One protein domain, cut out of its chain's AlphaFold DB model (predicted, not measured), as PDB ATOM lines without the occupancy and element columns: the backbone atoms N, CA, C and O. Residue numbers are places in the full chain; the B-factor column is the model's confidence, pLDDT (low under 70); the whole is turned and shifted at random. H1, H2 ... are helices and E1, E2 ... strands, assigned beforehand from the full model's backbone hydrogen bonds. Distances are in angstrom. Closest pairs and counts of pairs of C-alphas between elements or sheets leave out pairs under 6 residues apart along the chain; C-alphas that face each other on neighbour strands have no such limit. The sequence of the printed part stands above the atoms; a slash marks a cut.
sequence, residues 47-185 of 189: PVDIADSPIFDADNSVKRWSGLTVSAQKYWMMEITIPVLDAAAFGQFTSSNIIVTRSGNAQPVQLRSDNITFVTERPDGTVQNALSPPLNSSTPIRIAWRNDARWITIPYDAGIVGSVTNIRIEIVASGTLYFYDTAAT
ATOM      1  N   PRO A  47     -24.217 -16.247  20.725       82.00
ATOM      2  CA  PRO A  47     -25.272 -15.710  19.882       82.00
ATOM      3  C   PRO A  47     -25.356 -16.506  18.572       82.00
ATOM      4  O   PRO A  47     -24.332 -16.776  17.943       82.00
ATOM      5  N   VAL A  48     -26.562 -16.891  18.172       87.00
ATOM      6  CA  VAL A  48     -26.834 -17.626  16.935       87.00
ATOM      7  C   VAL A  48     -27.265 -16.624  15.873       87.00
ATOM      8  O   VAL A  48     -28.202 -15.860  16.106       87.00
ATOM      9  N   ASP A  49     -26.609 -16.618  14.716       87.88
ATOM     10  CA  ASP A  49     -27.093 -15.821  13.590       87.88
ATOM     11  C   ASP A  49     -28.428 -16.402  13.099       87.88
ATOM     12  O   ASP A  49     -28.571 -17.612  12.906       87.88
ATOM     13  N   ILE A  50     -29.426 -15.544  12.917       91.12
ATOM     14  CA  ILE A  50     -30.730 -15.897  12.354       91.12
ATOM     15  C   ILE A  50     -30.576 -16.507  10.955       91.12
ATOM     16  O   ILE A  50     -31.342 -17.410  10.631       91.12
ATOM     17  N   ALA A  51     -29.590 -16.076  10.160       85.31
ATOM     18  CA  ALA A  51     -29.322 -16.639   8.834       85.31
ATOM     19  C   ALA A  51     -28.829 -18.096   8.873       85.31
ATOM     20  O   ALA A  51     -29.108 -18.861   7.953       85.31
ATOM     21  N   ASP A  52     -28.152 -18.491   9.951       82.94
ATOM     22  CA  ASP A  52     -27.605 -19.842  10.126       82.94
ATOM     23  C   ASP A  52     -28.570 -20.785  10.867       82.94
ATOM     24  O   ASP A  52     -28.288 -21.974  11.055       82.94
ATOM     25  N   SER A  53     -29.700 -20.263  11.348       84.56
ATOM     26  CA  SER A  53     -30.629 -20.994  12.202       84.56
ATOM     27  C   SER A  53     -31.773 -21.613  11.392       84.56
ATOM     28  O   SER A  53     -32.488 -20.893  10.696       84.56
ATOM     29  N   PRO A  54     -32.063 -22.919  11.559       84.81
ATOM     30  CA  PRO A  54     -33.165 -23.585  10.858       84.81
ATOM     31  C   PRO A  54     -34.557 -23.128  11.333       84.81
ATOM     32  O   PRO A  54     -35.573 -23.554  10.790       84.81
ATOM     33  N   ILE A  55     -34.617 -22.300  12.379       91.06
ATOM     34  CA  ILE A  55     -35.860 -21.785  12.961       91.06
ATOM     35  C   ILE A  55     -36.425 -20.634  12.128       91.06
ATOM     36  O   ILE A  55     -37.633 -20.400  12.165       91.06
ATOM     37  N   PHE A  56     -35.581 -19.908  11.396       92.62
ATOM     38  CA  PHE A  56     -35.973 -18.698  10.683       92.62
ATOM     39  C   PHE A  56     -35.792 -18.852   9.181       92.62
ATOM     40  O   PHE A  56     -34.961 -19.621   8.710       92.62
ATOM     41  N   ASP A  57     -36.554 -18.060   8.439       92.50
ATOM     42  CA  ASP A  57     -36.355 -17.867   7.009       92.50
ATOM     43  C   ASP A  57     -35.750 -16.479   6.778       92.50
ATOM     44  O   ASP A  57     -36.451 -15.476   6.597       92.50
ATOM     45  N   ALA A  58     -34.425 -16.393   6.885       90.00
ATOM     46  CA  ALA A  58     -33.722 -15.126   6.729       90.00
ATOM     47  C   ALA A  58     -33.803 -14.590   5.288       90.00
ATOM     48  O   ALA A  58     -33.859 -13.371   5.100       90.00
ATOM     49  N   ASP A  59     -33.891 -15.461   4.285       89.94
ATOM     50  CA  ASP A  59     -33.946 -15.066   2.875       89.94
ATOM     51  C   ASP A  59     -35.270 -14.376   2.527       89.94
ATOM     52  O   ASP A  59     -35.281 -13.376   1.808       89.94
ATOM     53  N   ASN A  60     -36.386 -14.829   3.108       93.25
ATOM     54  CA  ASN A  60     -37.706 -14.224   2.894       93.25
ATOM     55  C   ASN A  60     -38.063 -13.120   3.899       93.25
ATOM     56  O   ASN A  60     -39.224 -12.713   4.007       93.25
ATOM     57  N   SER A  61     -37.088 -12.612   4.653       94.00
ATOM     58  CA  SER A  61     -37.352 -11.575   5.647       94.00
ATOM     59  C   SER A  61     -37.257 -10.154   5.071       94.00
ATOM     60  O   SER A  61     -36.335  -9.804   4.332       94.00
ATOM     61  N   VAL A  62     -38.205  -9.295   5.451       95.00
ATOM     62  CA  VAL A  62     -38.319  -7.900   4.999       95.00
ATOM     63  C   VAL A  62     -37.701  -6.977   6.035       95.00
ATOM     64  O   VAL A  62     -38.083  -7.039   7.201       95.00
ATOM     65  N   LYS A  63     -36.781  -6.104   5.610       93.56
ATOM     66  CA  LYS A  63     -36.217  -5.026   6.438       93.56
ATOM     67  C   LYS A  63     -36.052  -3.780   5.586       93.56
ATOM     68  O   LYS A  63     -35.288  -3.792   4.623       93.56
ATOM     69  N   ARG A  64     -36.794  -2.721   5.896       95.56
ATOM     70  CA  ARG A  64     -36.730  -1.465   5.139       95.56
ATOM     71  C   ARG A  64     -37.222  -0.281   5.953       95.56
ATOM     72  O   ARG A  64     -37.867  -0.448   6.985       95.56
ATOM     73  N   TRP A  65     -36.952   0.908   5.434       97.19
ATOM     74  CA  TRP A  65     -37.581   2.143   5.873       97.19
ATOM     75  C   TRP A  65     -38.680   2.533   4.885       97.19
ATOM     76  O   TRP A  65     -38.411   2.718   3.699       97.19
ATOM     77  N   SER A  66     -39.903   2.670   5.380       95.00
ATOM     78  CA  SER A  66     -41.069   3.125   4.621       95.00
ATOM     79  C   SER A  66     -41.453   4.549   5.008       95.00
ATOM     80  O   SER A  66     -41.161   5.006   6.110       95.00
ATOM     81  N   GLY A  67     -42.131   5.254   4.109       94.25
ATOM     82  CA  GLY A  67     -42.663   6.580   4.393       94.25
ATOM     83  C   GLY A  67     -43.903   6.548   5.279       94.25
ATOM     84  O   GLY A  67     -44.824   5.771   5.040       94.25
ATOM     85  N   LEU A  68     -43.944   7.431   6.273       93.12
ATOM     86  CA  LEU A  68     -45.074   7.621   7.175       93.12
ATOM     87  C   LEU A  68     -45.329   9.121   7.368       93.12
ATOM     88  O   LEU A  68     -44.395   9.890   7.576       93.12
ATOM     89  N   THR A  69     -46.595   9.542   7.332       92.88
ATOM     90  CA  THR A  69     -46.998  10.925   7.644       92.88
ATOM     91  C   THR A  69     -47.987  10.935   8.804       92.88
ATOM     92  O   THR A  69     -48.995  10.235   8.763       92.88
ATOM     93  N   VAL A  70     -47.713  11.745   9.827       89.56
ATOM     94  CA  VAL A  70     -48.551  11.906  11.026       89.56
ATOM     95  C   VAL A  70     -48.694  13.392  11.302       89.56
ATOM     96  O   VAL A  70     -47.693  14.072  11.493       89.56
ATOM     97  N   SER A  71     -49.921  13.916  11.311       87.88
ATOM     98  CA  SER A  71     -50.194  15.334  11.615       87.88
ATOM     99  C   SER A  71     -49.290  16.314  10.842       87.88
ATOM    100  O   SER A  71     -48.701  17.220  11.425       87.88
ATOM    101  N   ALA A  72     -49.158  16.102   9.526       89.00
ATOM    102  CA  ALA A  72     -48.286  16.837   8.593       89.00
ATOM    103  C   ALA A  72     -46.761  16.663   8.780       89.00
ATOM    104  O   ALA A  72     -45.987  17.201   7.989       89.00
ATOM    105  N   GLN A  73     -46.313  15.881   9.760       92.19
ATOM    106  CA  GLN A  73     -44.906  15.528   9.944       92.19
ATOM    107  C   GLN A  73     -44.589  14.228   9.199       92.19
ATOM    108  O   GLN A  73     -45.353  13.264   9.271       92.19
ATOM    109  N   LYS A  74     -43.466  14.205   8.474       95.56
ATOM    110  CA  LYS A  74     -42.985  13.027   7.742       95.56
ATOM    111  C   LYS A  74     -41.941  12.265   8.557       95.56
ATOM    112  O   LYS A  74     -41.104  12.868   9.227       95.56
ATOM    113  N   TYR A  75     -41.960  10.945   8.435       96.00
ATOM    114  CA  TYR A  75     -41.057  10.024   9.113       96.00
ATOM    115  C   TYR A  75     -40.669   8.880   8.190       96.00
ATOM    116  O   TYR A  75     -41.498   8.386   7.426       96.00
ATOM    117  N   TRP A  76     -39.448   8.383   8.352       97.88
ATOM    118  CA  TRP A  76     -39.155   6.996   8.019       97.88
ATOM    119  C   TRP A  76     -39.670   6.100   9.131       97.88
ATOM    120  O   TRP A  76     -39.387   6.341  10.300       97.88
ATOM    121  N   MET A  77     -40.396   5.058   8.769       96.19
ATOM    122  CA  MET A  77     -40.897   4.021   9.656       96.19
ATOM    123  C   MET A  77     -40.197   2.712   9.316       96.19
ATOM    124  O   MET A  77     -40.180   2.299   8.158       96.19
ATOM    125  N   MET A  78     -39.607   2.067  10.316       96.75
ATOM    126  CA  MET A  78     -38.966   0.777  10.122       96.75
ATOM    127  C   MET A  78     -40.034  -0.297   9.908       96.75
ATOM    128  O   MET A  78     -41.010  -0.373  10.651       96.75
ATOM    129  N   GLU A  79     -39.810  -1.159   8.927       95.38
ATOM    130  CA  GLU A  79     -40.544  -2.401   8.743       95.38
ATOM    131  C   GLU A  79     -39.571  -3.559   8.918       95.38
ATOM    132  O   GLU A  79     -38.550  -3.613   8.235       95.38
ATOM    133  N   ILE A  80     -39.898  -4.478   9.828       95.25
ATOM    134  CA  ILE A  80     -39.202  -5.754  10.006       95.25
ATOM    135  C   ILE A  80     -40.242  -6.865   9.940       95.25
ATOM    136  O   ILE A  80     -41.283  -6.796  10.594       95.25
ATOM    137  N   THR A  81     -39.954  -7.898   9.160       94.56
ATOM    138  CA  THR A  81     -40.695  -9.158   9.133       94.56
ATOM    139  C   THR A  81     -39.691 -10.287   8.984       94.56
ATOM    140  O   THR A  81     -39.038 -10.362   7.951       94.56
ATOM    141  N   ILE A  82     -39.559 -11.148   9.991       95.56
ATOM    142  CA  ILE A  82     -38.699 -12.338   9.950       95.56
ATOM    143  C   ILE A  82     -39.600 -13.568  10.089       95.56
ATOM    144  O   ILE A  82     -40.137 -13.792  11.180       95.56
ATOM    145  N   PRO A  83     -39.837 -14.337   9.011       95.38
ATOM    146  CA  PRO A  83     -40.616 -15.561   9.099       95.38
ATOM    147  C   PRO A  83     -39.946 -16.588  10.016       95.38
ATOM    148  O   PRO A  83     -38.720 -16.690  10.086       95.38
ATOM    149  N   VAL A  84     -40.781 -17.343  10.724       93.56
ATOM    150  CA  VAL A  84     -40.368 -18.383  11.669       93.56
ATOM    151  C   VAL A  84     -40.886 -19.712  11.145       93.56
ATOM    152  O   VAL A  84     -42.092 -19.917  11.085       93.56
ATOM    153  N   LEU A  85     -39.978 -20.603  10.766       91.62
ATOM    154  CA  LEU A  85     -40.275 -21.926  10.220       91.62
ATOM    155  C   LEU A  85     -40.681 -22.909  11.326       91.62
ATOM    156  O   LEU A  85     -41.602 -23.709  11.150       91.62
ATOM    157  N   ASP A  86     -40.049 -22.807  12.497       88.94
ATOM    158  CA  ASP A  86     -40.295 -23.694  13.635       88.94
ATOM    159  C   ASP A  86     -40.533 -22.906  14.934       88.94
ATOM    160  O   ASP A  86     -39.626 -22.639  15.725       88.94
ATOM    161  N   ALA A  87     -41.793 -22.529  15.173       87.12
ATOM    162  CA  ALA A  87     -42.180 -21.818  16.389       87.12
ATOM    163  C   ALA A  87     -42.049 -22.677  17.662       87.12
ATOM    164  O   ALA A  87     -41.908 -22.122  18.754       87.12
ATOM    165  N   ALA A  88     -42.076 -24.010  17.546       86.50
ATOM    166  CA  ALA A  88     -41.902 -24.896  18.693       86.50
ATOM    167  C   ALA A  88     -40.440 -24.902  19.161       86.50
ATOM    168  O   ALA A  88     -40.186 -24.769  20.358       86.50
ATOM    169  N   ALA A  89     -39.487 -24.979  18.225       86.56
ATOM    170  CA  ALA A  89     -38.058 -24.872  18.519       86.56
ATOM    171  C   ALA A  89     -37.641 -23.459  18.962       86.56
ATOM    172  O   ALA A  89     -36.746 -23.317  19.795       86.56
ATOM    173  N   PHE A  90     -38.310 -22.416  18.455       88.25
ATOM    174  CA  PHE A  90     -38.117 -21.041  18.927       88.25
ATOM    175  C   PHE A  90     -38.413 -20.914  20.437       88.25
ATOM    176  O   PHE A  90     -37.622 -20.362  21.209       88.25
ATOM    177  N   GLY A  91     -39.538 -21.483  20.875       88.38
ATOM    178  CA  GLY A  91     -39.920 -21.575  22.281       88.38
ATOM    179  C   GLY A  91     -40.237 -20.227  22.942       88.38
ATOM    180  O   GLY A  91     -40.888 -19.357  22.360       88.38
ATOM    181  N   GLN A  92     -39.846 -20.059  24.209       88.81
ATOM    182  CA  GLN A  92     -40.284 -18.928  25.031       88.81
ATOM    183  C   GLN A  92     -39.499 -17.649  24.722       88.81
ATOM    184  O   GLN A  92     -38.359 -17.480  25.158       88.81
ATOM    185  N   PHE A  93     -40.155 -16.691  24.070       90.50
ATOM    186  CA  PHE A  93     -39.640 -15.334  23.882       90.50
ATOM    187  C   PHE A  93     -39.486 -14.595  25.218       90.50
ATOM    188  O   PHE A  93     -40.431 -14.514  26.005       90.50
ATOM    189  N   THR A  94     -38.319 -13.996  25.447       89.88
ATOM    190  CA  THR A  94     -38.006 -13.251  26.676       89.88
ATOM    191  C   THR A  94     -37.820 -11.758  26.415       89.88
ATOM    192  O   THR A  94     -38.441 -10.938  27.090       89.88
ATOM    193  N   SER A  95     -36.998 -11.392  25.432       91.94
ATOM    194  CA  SER A  95     -36.692  -9.992  25.119       91.94
ATOM    195  C   SER A  95     -36.265  -9.808  23.665       91.94
ATOM    196  O   SER A  95     -35.930 -10.769  22.971       91.94
ATOM    197  N   SER A  96     -36.277  -8.556  23.207       95.19
ATOM    198  CA  SER A  96     -35.646  -8.159  21.945       95.19
ATOM    199  C   SER A  96     -34.949  -6.814  22.044       95.19
ATOM    200  O   SER A  96     -35.352  -5.974  22.845       95.19
ATOM    201  N   ASN A  97     -33.964  -6.590  21.178       95.38
ATOM    202  CA  ASN A  97     -33.411  -5.271  20.898       95.38
ATOM    203  C   ASN A  97     -33.382  -5.027  19.387       95.38
ATOM    204  O   ASN A  97     -33.155  -5.942  18.598       95.38
ATOM    205  N   ILE A  98     -33.570  -3.771  18.998       97.12
ATOM    206  CA  ILE A  98     -33.204  -3.263  17.677       97.12
ATOM    207  C   ILE A  98     -32.215  -2.130  17.899       97.12
ATOM    208  O   ILE A  98     -32.521  -1.187  18.625       97.12
ATOM    209  N   ILE A  99     -31.046  -2.225  17.279       97.69
ATOM    210  CA  ILE A  99     -29.979  -1.232  17.381       97.69
ATOM    211  C   ILE A  99     -29.748  -0.660  15.988       97.69
ATOM    212  O   ILE A  99     -29.462  -1.403  15.049       97.69
ATOM    213  N   VAL A 100     -29.874   0.657  15.854       97.81
ATOM    214  CA  VAL A 100     -29.725   1.364  14.581       97.81
ATOM    215  C   VAL A 100     -28.494   2.255  14.634       97.81
ATOM    216  O   VAL A 100     -28.358   3.121  15.498       97.81
ATOM    217  N   THR A 101     -27.602   2.066  13.669       96.38
ATOM    218  CA  THR A 101     -26.411   2.899  13.501       96.38
ATOM    219  C   THR A 101     -26.309   3.421  12.075       96.38
ATOM    220  O   THR A 101     -26.850   2.845  11.131       96.38
ATOM    221  N   ARG A 102     -25.599   4.531  11.902       95.25
ATOM    222  CA  ARG A 102     -25.273   5.114  10.603       95.25
ATOM    223  C   ARG A 102     -23.835   5.604  10.638       95.25
ATOM    224  O   ARG A 102     -23.448   6.331  11.552       95.25
ATOM    225  N   SER A 103     -23.034   5.187   9.661       90.56
ATOM    226  CA  SER A 103     -21.602   5.524   9.593       90.56
ATOM    227  C   SER A 103     -20.844   5.192  10.891       90.56
ATOM    228  O   SER A 103     -20.017   5.974  11.347       90.56
ATOM    229  N   GLY A 104     -21.182   4.061  11.524       85.44
ATOM    230  CA  GLY A 104     -20.573   3.598  12.778       85.44
ATOM    231  C   GLY A 104     -21.045   4.307  14.054       85.44
ATOM    232  O   GLY A 104     -20.632   3.913  15.138       85.44
ATOM    233  N   ASN A 105     -21.920   5.310  13.952       91.88
ATOM    234  CA  ASN A 105     -22.460   6.043  15.098       91.88
ATOM    235  C   ASN A 105     -23.915   5.650  15.366       91.88
ATOM    236  O   ASN A 105     -24.625   5.252  14.443       91.88
ATOM    237  N   ALA A 106     -24.375   5.809  16.608       94.12
ATOM    238  CA  ALA A 106     -25.789   5.667  16.941       94.12
ATOM    239  C   ALA A 106     -26.644   6.587  16.055       94.12
ATOM    240  O   ALA A 106     -26.344   7.774  15.903       94.12
ATOM    241  N   GLN A 107     -27.698   6.034  15.459       97.06
ATOM    242  CA  GLN A 107     -28.696   6.804  14.727       97.06
ATOM    243  C   GLN A 107     -29.878   7.041  15.670       97.06
ATOM    244  O   GLN A 107     -30.551   6.070  16.010       97.06
ATOM    245  N   PRO A 108     -30.170   8.290  16.075       97.12
ATOM    246  CA  PRO A 108     -31.338   8.574  16.896       97.12
ATOM    247  C   PRO A 108     -32.618   8.061  16.236       97.12
ATOM    248  O   PRO A 108     -32.843   8.290  15.039       97.12
ATOM    249  N   VAL A 109     -33.442   7.378  17.026       97.75
ATOM    250  CA  VAL A 109     -34.757   6.875  16.619       97.75
ATOM    251  C   VAL A 109     -35.814   7.254  17.652       97.75
ATOM    252  O   VAL A 109     -35.517   7.594  18.795       97.75
ATOM    253  N   GLN A 110     -37.071   7.162  17.250       96.44
ATOM    254  CA  GLN A 110     -38.248   7.397  18.071       96.44
ATOM    255  C   GLN A 110     -39.040   6.100  18.177       96.44
ATOM    256  O   GLN A 110     -39.377   5.498  17.158       96.44
ATOM    257  N   LEU A 111     -39.369   5.684  19.399       95.44
ATOM    258  CA  LEU A 111     -40.341   4.622  19.636       95.44
ATOM    259  C   LEU A 111     -41.718   5.241  19.879       95.44
ATOM    260  O   LEU A 111     -41.865   6.122  20.727       95.44
ATOM    261  N   ARG A 112     -42.724   4.735  19.168       92.19
ATOM    262  CA  ARG A 112     -44.143   5.071  19.348       92.19
ATOM    263  C   ARG A 112     -44.898   3.798  19.717       92.19
ATOM    264  O   ARG A 112     -44.669   2.770  19.078       92.19
ATOM    265  N   SER A 113     -45.752   3.847  20.737       88.44
ATOM    266  CA  SER A 113     -46.491   2.688  21.264       88.44
ATOM    267  C   SER A 113     -47.970   3.006  21.452       88.44
ATOM    268  O   SER A 113     -48.293   4.082  21.953       88.44
ATOM    269  N   ASP A 114     -48.837   2.050  21.107       81.38
ATOM    270  CA  ASP A 114     -50.310   2.055  21.227       81.38
ATOM    271  C   ASP A 114     -51.022   3.100  20.367       81.38
ATOM    272  O   ASP A 114     -51.944   2.786  19.615       81.38
ATOM    273  N   ASN A 115     -50.559   4.341  20.426       74.56
ATOM    274  CA  ASN A 115     -50.892   5.382  19.483       74.56
ATOM    275  C   ASN A 115     -49.619   5.954  18.860       74.56
ATOM    276  O   ASN A 115     -48.521   5.921  19.414       74.56
ATOM    277  N   ILE A 116     -49.775   6.496  17.661       77.56
ATOM    278  CA  ILE A 116     -48.648   7.025  16.900       77.56
ATOM    279  C   ILE A 116     -48.161   8.382  17.435       77.56
ATOM    280  O   ILE A 116     -47.145   8.896  16.979       77.56
ATOM    281  N   THR A 117     -48.880   8.984  18.384       78.25
ATOM    282  CA  THR A 117     -48.640  10.344  18.882       78.25
ATOM    283  C   THR A 117     -47.673  10.407  20.057       78.25
ATOM    284  O   THR A 117     -46.921  11.375  20.148       78.25
ATOM    285  N   PHE A 118     -47.658   9.408  20.944       83.81
ATOM    286  CA  PHE A 118     -46.720   9.380  22.064       83.81
ATOM    287  C   PHE A 118     -45.344   8.911  21.601       83.81
ATOM    288  O   PHE A 118     -45.210   7.890  20.929       83.81
ATOM    289  N   VAL A 119     -44.319   9.680  21.966       90.88
ATOM    290  CA  VAL A 119     -42.942   9.471  21.516       90.88
ATOM    291  C   VAL A 119     -42.039   9.223  22.704       90.88
ATOM    292  O   VAL A 119     -42.031   9.988  23.663       90.88
ATOM    293  N   THR A 120     -41.233   8.175  22.598       94.69
ATOM    294  CA  THR A 120     -40.042   7.989  23.419       94.69
ATOM    295  C   THR A 120     -38.815   8.141  22.530       94.69
ATOM    296  O   THR A 120     -38.578   7.311  21.652       94.69
ATOM    297  N   GLU A 121     -38.035   9.192  22.761       96.31
ATOM    298  CA  GLU A 121     -36.759   9.406  22.073       96.31
ATOM    299  C   GLU A 121     -35.725   8.355  22.506       96.31
ATOM    300  O   GLU A 121     -35.603   8.030  23.690       96.31
ATOM    301  N   ARG A 122     -34.971   7.830  21.540       97.00
ATOM    302  CA  ARG A 122     -33.879   6.865  21.729       97.00
ATOM    303  C   ARG A 122     -32.618   7.416  21.061       97.00
ATOM    304  O   ARG A 122     -32.304   7.048  19.925       97.00
ATOM    305  N   PRO A 123     -31.913   8.353  21.723       95.75
ATOM    306  CA  PRO A 123     -30.736   9.006  21.148       95.75
ATOM    307  C   PRO A 123     -29.556   8.043  20.947       95.75
ATOM    308  O   PRO A 123     -28.687   8.304  20.123       95.75
ATOM    309  N   ASP A 124     -29.546   6.919  21.664       93.81
ATOM    310  CA  ASP A 124     -28.581   5.823  21.544       93.81
ATOM    311  C   ASP A 124     -28.897   4.850  20.391       93.81
ATOM    312  O   ASP A 124     -28.171   3.877  20.186       93.81
ATOM    313  N   GLY A 125     -29.984   5.085  19.646       94.81
ATOM    314  CA  GLY A 125     -30.416   4.240  18.534       94.81
ATOM    315  C   GLY A 125     -30.907   2.853  18.949       94.81
ATOM    316  O   GLY A 125     -31.100   2.005  18.078       94.81
ATOM    317  N   THR A 126     -31.112   2.603  20.249       96.44
ATOM    318  CA  THR A 126     -31.489   1.283  20.767       96.44
ATOM    319  C   THR A 126     -32.946   1.257  21.214       96.44
ATOM    320  O   THR A 126     -33.396   2.042  22.050       96.44
ATOM    321  N   VAL A 127     -33.702   0.300  20.682       96.44
ATOM    322  CA  VAL A 127     -35.104   0.073  21.027       96.44
ATOM    323  C   VAL A 127     -35.265  -1.314  21.625       96.44
ATOM    324  O   VAL A 127     -35.149  -2.328  20.940       96.44
ATOM    325  N   GLN A 128     -35.567  -1.349  22.916       93.88
ATOM    326  CA  GLN A 128     -35.800  -2.584  23.656       93.88
ATOM    327  C   GLN A 128     -37.255  -3.037  23.518       93.88
ATOM    328  O   GLN A 128     -38.182  -2.220  23.509       93.88
ATOM    329  N   ASN A 129     -37.452  -4.352  23.486       92.25
ATOM    330  CA  ASN A 129     -38.750  -5.020  23.458       92.25
ATOM    331  C   ASN A 129     -39.652  -4.486  22.339       92.25
ATOM    332  O   ASN A 129     -40.829  -4.194  22.536       92.25
ATOM    333  N   ALA A 130     -39.062  -4.288  21.162       90.81
ATOM    334  CA  ALA A 130     -39.747  -3.757  19.993       90.81
ATOM    335  C   ALA A 130     -40.399  -4.838  19.129       90.81
ATOM    336  O   ALA A 130     -41.219  -4.491  18.283       90.81
ATOM    337  N   LEU A 131     -40.009  -6.103  19.306       93.81
ATOM    338  CA  LEU A 131     -40.443  -7.218  18.470       93.81
ATOM    339  C   LEU A 131     -41.425  -8.141  19.186       93.81
ATOM    340  O   LEU A 131     -41.255  -8.448  20.369       93.81
ATOM    341  N   SER A 132     -42.426  -8.616  18.444       90.19
ATOM    342  CA  SER A 132     -43.413  -9.557  18.956       90.19
ATOM    343  C   SER A 132     -42.957 -10.994  18.724       90.19
ATOM    344  O   SER A 132     -42.423 -11.291  17.649       90.19
ATOM    345  N   PRO A 133     -43.224 -11.905  19.674       84.12
ATOM    346  CA  PRO A 133     -43.013 -13.324  19.444       84.12
ATOM    347  C   PRO A 133     -43.895 -13.853  18.306       84.12
ATOM    348  O   PRO A 133     -45.011 -13.355  18.118       84.12
ATOM    349  N   PRO A 134     -43.447 -14.898  17.590       84.06
ATOM    350  CA  PRO A 134     -44.321 -15.654  16.707       84.06
ATOM    351  C   PRO A 134     -45.391 -16.376  17.545       84.06
ATOM    352  O   PRO A 134     -45.074 -17.039  18.531       84.06
ATOM    353  N   LEU A 135     -46.669 -16.265  17.168       80.56
ATOM    354  CA  LEU A 135     -47.754 -17.038  17.801       80.56
ATOM    355  C   LEU A 135     -47.794 -18.496  17.312       80.56
ATOM    356  O   LEU A 135     -48.352 -19.364  17.976       80.56
ATOM    357  N   ASN A 136     -47.246 -18.747  16.123       82.62
ATOM    358  CA  ASN A 136     -47.142 -20.038  15.442       82.62
ATOM    359  C   ASN A 136     -46.149 -19.900  14.267       82.62
ATOM    360  O   ASN A 136     -45.740 -18.783  13.949       82.62
ATOM    361  N   SER A 137     -45.822 -20.997  13.574       81.06
ATOM    362  CA  SER A 137     -44.907 -20.989  12.411       81.06
ATOM    363  C   SER A 137     -45.433 -20.247  11.167       81.06
ATOM    364  O   SER A 137     -44.769 -20.192  10.143       81.06
ATOM    365  N   SER A 138     -46.641 -19.680  11.213       82.56
ATOM    366  CA  SER A 138     -47.158 -18.798  10.152       82.56
ATOM    367  C   SER A 138     -47.131 -17.317  10.543       82.56
ATOM    368  O   SER A 138     -47.433 -16.452   9.726       82.56
ATOM    369  N   THR A 139     -46.768 -17.007  11.792       88.56
ATOM    370  CA  THR A 139     -46.713 -15.641  12.311       88.56
ATOM    371  C   THR A 139     -45.258 -15.184  12.353       88.56
ATOM    372  O   THR A 139     -44.501 -15.692  13.179       88.56
ATOM    373  N   PRO A 140     -44.840 -14.231  11.509       92.62
ATOM    374  CA  PRO A 140     -43.472 -13.742  11.531       92.62
ATOM    375  C   PRO A 140     -43.208 -12.869  12.760       92.62
ATOM    376  O   PRO A 140     -44.114 -12.254  13.333       92.62
ATOM    377  N   ILE A 141     -41.933 -12.740  13.107       93.75
ATOM    378  CA  ILE A 141     -41.456 -11.717  14.034       93.75
ATOM    379  C   ILE A 141     -41.550 -10.361  13.340       93.75
ATOM    380  O   ILE A 141     -41.106 -10.202  12.204       93.75
ATOM    381  N   ARG A 142     -42.128  -9.376  14.029       94.38
ATOM    382  CA  ARG A 142     -42.388  -8.029  13.502       94.38
ATOM    383  C   ARG A 142     -42.305  -6.979  14.601       94.38
ATOM    384  O   ARG A 142     -42.334  -7.333  15.779       94.38
ATOM    385  N   ILE A 143     -42.249  -5.703  14.221       93.69
ATOM    386  CA  ILE A 143     -42.293  -4.589  15.179       93.69
ATOM    387  C   ILE A 143     -43.692  -4.504  15.800       93.69
ATOM    388  O   ILE A 143     -44.661  -4.122  15.153       93.69
ATOM    389  N   ALA A 144     -43.774  -4.921  17.053       88.81
ATOM    390  CA  ALA A 144     -44.919  -4.916  17.954       88.81
ATOM    391  C   ALA A 144     -44.404  -5.428  19.307       88.81
ATOM    392  O   ALA A 144     -43.374  -6.089  19.358       88.81
ATOM    393  N   TRP A 145     -45.094  -5.188  20.418       83.31
ATOM    394  CA  TRP A 145     -44.746  -5.876  21.667       83.31
ATOM    395  C   TRP A 145     -45.924  -6.655  22.181       83.31
ATOM    396  O   TRP A 145     -46.896  -6.077  22.650       83.31
ATOM    397  N   ARG A 146     -45.829  -7.984  22.099       77.75
ATOM    398  CA  ARG A 146     -46.970  -8.873  22.331       77.75
ATOM    399  C   ARG A 146     -48.129  -8.462  21.411       77.75
ATOM    400  O   ARG A 146     -48.078  -8.790  20.231       77.75
ATOM    401  N   ASN A 147     -49.097  -7.704  21.922       75.94
ATOM    402  CA  ASN A 147     -50.266  -7.221  21.186       75.94
ATOM    403  C   ASN A 147     -50.288  -5.694  21.001       75.94
ATOM    404  O   ASN A 147     -51.214  -5.174  20.382       75.94
ATOM    405  N   ASP A 148     -49.274  -4.991  21.502       84.50
ATOM    406  CA  ASP A 148     -49.195  -3.535  21.458       84.50
ATOM    407  C   ASP A 148     -48.588  -3.106  20.123       84.50
ATOM    408  O   ASP A 148     -47.491  -3.547  19.743       84.50
ATOM    409  N   ALA A 149     -49.297  -2.236  19.405       88.19
ATOM    410  CA  ALA A 149     -48.800  -1.671  18.162       88.19
ATOM    411  C   ALA A 149     -47.580  -0.788  18.454       88.19
ATOM    412  O   ALA A 149     -47.608   0.056  19.354       88.19
ATOM    413  N   ARG A 150     -46.491  -1.000  17.706       92.31
ATOM    414  CA  ARG A 150     -45.248  -0.244  17.861       92.31
ATOM    415  C   ARG A 150     -44.724   0.224  16.524       92.31
ATOM    416  O   ARG A 150     -44.852  -0.464  15.518       92.31
ATOM    417  N   TRP A 151     -44.065   1.371  16.556       94.06
ATOM    418  CA  TRP A 151     -43.355   1.921  15.414       94.06
ATOM    419  C   TRP A 151     -42.001   2.437  15.866       94.06
ATOM    420  O   TRP A 151     -41.900   3.137  16.875       94.06
ATOM    421  N   ILE A 152     -40.968   2.095  15.103       96.50
ATOM    422  CA  ILE A 152     -39.652   2.714  15.218       96.50
ATOM    423  C   ILE A 152     -39.545   3.690  14.062       96.50
ATOM    424  O   ILE A 152     -39.628   3.284  12.902       96.50
ATOM    425  N   THR A 153     -39.404   4.973  14.374       96.69
ATOM    426  CA  THR A 153     -39.386   6.034  13.372       96.69
ATOM    427  C   THR A 153     -38.130   6.886  13.453       96.69
ATOM    428  O   THR A 153     -37.584   7.086  14.532       96.69
ATOM    429  N   ILE A 154     -37.711   7.446  12.325       97.44
ATOM    430  CA  ILE A 154     -36.734   8.536  12.250       97.44
ATOM    431  C   ILE A 154     -37.466   9.737  11.637       97.44
ATOM    432  O   ILE A 154     -38.088   9.566  10.584       97.44
ATOM    433  N   PRO A 155     -37.441  10.932  12.257       96.06
ATOM    434  CA  PRO A 155     -37.954  12.145  11.624       96.06
ATOM    435  C   PRO A 155     -37.341  12.347  10.239       96.06
ATOM    436  O   PRO A 155     -36.134  12.182  10.067       96.06
ATOM    437  N   TYR A 156     -38.169  12.676   9.250       97.06
ATOM    438  CA  TYR A 156     -37.675  12.877   7.894       97.06
ATOM    439  C   TYR A 156     -36.734  14.085   7.823       97.06
ATOM    440  O   TYR A 156     -37.080  15.178   8.271       97.06
ATOM    441  N   ASP A 157     -35.576  13.886   7.198       96.44
ATOM    442  CA  ASP A 157     -34.582  14.922   6.932       96.44
ATOM    443  C   ASP A 157     -34.018  14.734   5.518       96.44
ATOM    444  O   ASP A 157     -33.313  13.770   5.221       96.44
ATOM    445  N   ALA A 158     -34.307  15.681   4.625       95.94
ATOM    446  CA  ALA A 158     -33.852  15.617   3.238       95.94
ATOM    447  C   ALA A 158     -32.319  15.498   3.108       95.94
ATOM    448  O   ALA A 158     -31.840  14.929   2.129       95.94
ATOM    449  N   GLY A 159     -31.550  15.982   4.093       96.62
ATOM    450  CA  GLY A 159     -30.087  15.935   4.090       96.62
ATOM    451  C   GLY A 159     -29.491  14.536   4.250       96.62
ATOM    452  O   GLY A 159     -28.309  14.349   3.970       96.62
ATOM    453  N   ILE A 160     -30.285  13.549   4.679       95.06
ATOM    454  CA  ILE A 160     -29.808  12.180   4.942       95.06
ATOM    455  C   ILE A 160     -30.467  11.124   4.046       95.06
ATOM    456  O   ILE A 160     -30.208   9.929   4.208       95.06
ATOM    457  N   VAL A 161     -31.279  11.549   3.076       97.25
ATOM    458  CA  VAL A 161     -31.833  10.677   2.030       97.25
ATOM    459  C   VAL A 161     -30.694   9.972   1.280       97.25
ATOM    460  O   VAL A 161     -29.659  10.562   0.987       97.25
ATOM    461  N   GLY A 162     -30.875   8.686   0.982       94.88
ATOM    462  CA  GLY A 162     -29.874   7.828   0.346       94.88
ATOM    463  C   GLY A 162     -28.839   7.244   1.310       94.88
ATOM    464  O   GLY A 162     -28.087   6.351   0.921       94.88
ATOM    465  N   SER A 163     -28.813   7.684   2.572       96.06
ATOM    466  CA  SER A 163     -27.925   7.100   3.581       96.06
ATOM    467  C   SER A 163     -28.356   5.682   3.951       96.06
ATOM    468  O   SER A 163     -29.549   5.387   4.064       96.06
ATOM    469  N   VAL A 164     -27.374   4.821   4.214       96.31
ATOM    470  CA  VAL A 164     -27.588   3.453   4.698       96.31
ATOM    471  C   VAL A 164     -27.490   3.423   6.221       96.31
ATOM    472  O   VAL A 164     -26.507   3.893   6.798       96.31
ATOM    473  N   THR A 165     -28.497   2.851   6.876       96.62
ATOM    474  CA  THR A 165     -28.446   2.501   8.300       96.62
ATOM    475  C   THR A 165     -28.095   1.027   8.453       96.62
ATOM    476  O   THR A 165     -28.739   0.190   7.817       96.62
ATOM    477  N   ASN A 166     -27.148   0.707   9.333       97.50
ATOM    478  CA  ASN A 166     -26.932  -0.659   9.800       97.50
ATOM    479  C   ASN A 166     -27.900  -0.938  10.952       97.50
ATOM    480  O   ASN A 166     -28.071  -0.104  11.846       97.50
ATOM    481  N   ILE A 167     -28.535  -2.102  10.921       96.44
ATOM    482  CA  ILE A 167     -29.577  -2.515  11.852       96.44
ATOM    483  C   ILE A 167     -29.167  -3.869  12.417       96.44
ATOM    484  O   ILE A 167     -29.047  -4.839  11.673       96.44
ATOM    485  N   ARG A 168     -28.988  -3.937  13.735       96.12
ATOM    486  CA  ARG A 168     -28.820  -5.196  14.457       96.12
ATOM    487  C   ARG A 168     -30.115  -5.533  15.171       96.12
ATOM    488  O   ARG A 168     -30.635  -4.721  15.938       96.12
ATOM    489  N   ILE A 169     -30.626  -6.725  14.912       96.44
ATOM    490  CA  ILE A 169     -31.803  -7.280  15.573       96.44
ATOM    491  C   ILE A 169     -31.324  -8.352  16.539       96.44
ATOM    492  O   ILE A 169     -30.567  -9.228  16.145       96.44
ATOM    493  N   GLU A 170     -31.772  -8.299  17.786       95.44
ATOM    494  CA  GLU A 170     -31.442  -9.282  18.816       95.44
ATOM    495  C   GLU A 170     -32.716  -9.821  19.448       95.44
ATOM    496  O   GLU A 170     -33.639  -9.061  19.753       95.44
ATOM    497  N   ILE A 171     -32.769 -11.134  19.656       94.88
ATOM    498  CA  ILE A 171     -33.935 -11.832  20.188       94.88
ATOM    499  C   ILE A 171     -33.462 -12.887  21.172       94.88
ATOM    500  O   ILE A 171     -32.684 -13.764  20.817       94.88
ATOM    501  N   VAL A 172     -33.961 -12.835  22.403       92.00
ATOM    502  CA  VAL A 172     -33.696 -13.879  23.392       92.00
ATOM    503  C   VAL A 172     -34.915 -14.776  23.491       92.00
ATOM    504  O   VAL A 172     -35.982 -14.330  23.924       92.00
ATOM    505  N   ALA A 173     -34.754 -16.045  23.121       90.75
ATOM    506  CA  ALA A 173     -35.795 -17.056  23.229       90.75
ATOM    507  C   ALA A 173     -35.231 -18.361  23.804       90.75
ATOM    508  O   ALA A 173     -34.176 -18.831  23.387       90.75
ATOM    509  N   SER A 174     -35.911 -18.920  24.806       87.44
ATOM    510  CA  SER A 174     -35.536 -20.176  25.479       87.44
ATOM    511  C   SER A 174     -34.085 -20.221  25.996       87.44
ATOM    512  O   SER A 174     -33.471 -21.280  26.063       87.44
ATOM    513  N   GLY A 175     -33.528 -19.063  26.372       83.50
ATOM    514  CA  GLY A 175     -32.142 -18.928  26.841       83.50
ATOM    515  C   GLY A 175     -31.090 -18.800  25.732       83.50
ATOM    516  O   GLY A 175     -29.916 -18.618  26.047       83.50
ATOM    517  N   THR A 176     -31.495 -18.838  24.462       86.75
ATOM    518  CA  THR A 176     -30.638 -18.585  23.298       86.75
ATOM    519  C   THR A 176     -30.797 -17.140  22.841       86.75
ATOM    520  O   THR A 176     -31.914 -16.638  22.715       86.75
ATOM    521  N   LEU A 177     -29.673 -16.469  22.587       90.75
ATOM    522  CA  LEU A 177     -29.648 -15.178  21.907       90.75
ATOM    523  C   LEU A 177     -29.518 -15.430  20.405       90.75
ATOM    524  O   LEU A 177     -28.513 -15.970  19.962       90.75
ATOM    525  N   TYR A 178     -30.515 -15.017  19.639       93.19
ATOM    526  CA  TYR A 178     -30.456 -14.932  18.189       93.19
ATOM    527  C   TYR A 178     -30.138 -13.497  17.783       93.19
ATOM    528  O   TYR A 178     -30.672 -12.562  18.386       93.19
ATOM    529  N   PHE A 179     -29.298 -13.306  16.772       94.06
ATOM    530  CA  PHE A 179     -29.029 -11.986  16.213       94.06
ATOM    531  C   PHE A 179     -29.129 -11.984  14.692       94.06
ATOM    532  O   PHE A 179     -28.978 -13.017  14.054       94.06
ATOM    533  N   TYR A 180     -29.397 -10.818  14.119       94.50
ATOM    534  CA  TYR A 180     -29.418 -10.618  12.678       94.50
ATOM    535  C   TYR A 180     -28.915  -9.222  12.345       94.50
ATOM    536  O   TYR A 180     -29.562  -8.223  12.679       94.50
ATOM    537  N   ASP A 181     -27.748  -9.160  11.713       93.62
ATOM    538  CA  ASP A 181     -27.162  -7.917  11.231       93.62
ATOM    539  C   ASP A 181     -27.607  -7.686   9.779       93.62
ATOM    540  O   ASP A 181     -27.438  -8.529   8.901       93.62
ATOM    541  N   THR A 182     -28.209  -6.530   9.518       93.06
ATOM    542  CA  THR A 182     -28.733  -6.149   8.202       93.06
ATOM    543  C   THR A 182     -28.538  -4.654   7.973       93.06
ATOM    544  O   THR A 182     -28.097  -3.917   8.854       93.06
ATOM    545  N   ALA A 183     -28.890  -4.173   6.787       94.62
ATOM    546  CA  ALA A 183     -28.908  -2.753   6.488       94.62
ATOM    547  C   ALA A 183     -30.165  -2.360   5.709       94.62
ATOM    548  O   ALA A 183     -30.804  -3.196   5.070       94.62
ATOM    549  N   ALA A 184     -30.518  -1.080   5.773       95.25
ATOM    550  CA  ALA A 184     -31.596  -0.498   4.987       95.25
ATOM    551  C   ALA A 184     -31.259   0.944   4.598       95.25
ATOM    552  O   ALA A 184     -30.647   1.682   5.373       95.25
ATOM    553  N   THR A 185     -31.684   1.352   3.405       96.50
ATOM    554  CA  THR A 185     -31.483   2.713   2.892       96.50
ATOM    555  C   THR A 185     -32.668   3.605   3.245       96.50
ATOM    556  O   THR A 185     -33.822   3.195   3.126       96.50
TER     557      THR A 185
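What this domain is: This is residues 47 to 185 of the 189 residues of an uncharacterized protein of Pectobacterium carotovorum (UniProt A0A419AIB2). Two strongly twisted sheets lie face to face as a sandwich, their strands crossed, with E1 of one sheet and E10 of the other coming together along one side and the short helix H1 at one end. One sheet is branched, with E1, E2, E4, E5, E7 and E8; the other runs E6, E3, E9, E10, and neighbours are antiparallel in both. The printed part has 139 residues, with ten named strands and one named helix in the order E1 E2 H1 E3 E4 E5 E6 E7 E8 E9 E10, and is mostly strand. It is compact, with a radius of gyration of the C-alphas of 14.8 A and spans of 43 by 31 by 24 A.

Where its parts are: Residues 47 to 61 hold no named element. Find C-alpha 62 at (-38.319, -7.900, 4.999); there E1, residues 62 to 70, begins, and it bends by 50 degrees at residue 65. E2, residues 73 to 82, is 28.5 A long. After H1, residues 87 to 90, look for C-alpha 93 at (-39.640, -15.334, 23.882), where E3, residues 93 to 102 and 28.3 A, begins. Next come E4, residues 109 to 113, E5, 119 to 122, E6, 126 to 128, E7, 141 to 145, and E8, 148 to 155. E9, residues 164 to 173, is 28.8 A long, and E10, residues 176 to 185, runs 29.5 A to C-alpha 185 at (-31.483, 2.713, 2.892).

How they stand to each other: Start at E2: E1 lies on one side of it, E7 and E8 on the other side. In the hairpin E1 and E2, N 66 and O 77 are within hydrogen-bond range at 2.8 A; so are N 82 and O 141 of the neighbours E2 and E7, at 2.9 A, and N 76 and O 154 of the neighbours E2 and E8, at 2.9 A. E8 has E4 on its other side, with N 110 and O 153 at 2.8 A, and E5 is an edge strand beside E4, with N 111 and O 120 at 2.9 A. In the second sheet, look at N 98 and O 127, 2.9 A, for E6 and E3, N 99 and O 168, 2.9 A, for E3 and E9, and N 169 and O 180, 2.9 A, for the hairpin E9 and E10. In this sandwich, two sheets face to face, the strands of the one sheet stand at 61 degrees to those of the other; the closest C-alphas of E1 and E10, those of Arg 64 and Ala 184, are 5.2 A apart. H1 only grazes the second sheet with residues 89 to 90, and is too short for an O i to N i+4 pair; its one O i to N i+3 pair is not within range.

The domain as a whole: The C-alphas farthest apart, of Ala 88 and Gly 159, are 44.9 A apart. The printed part has no cut. The link E6 to E7, 12 residues, is long; in it, residues 131 to 132 pair antiparallel with residues 142 to 143 of E7. Mean pLDDT of the printed part is 91.7, and no printed residue is under 70.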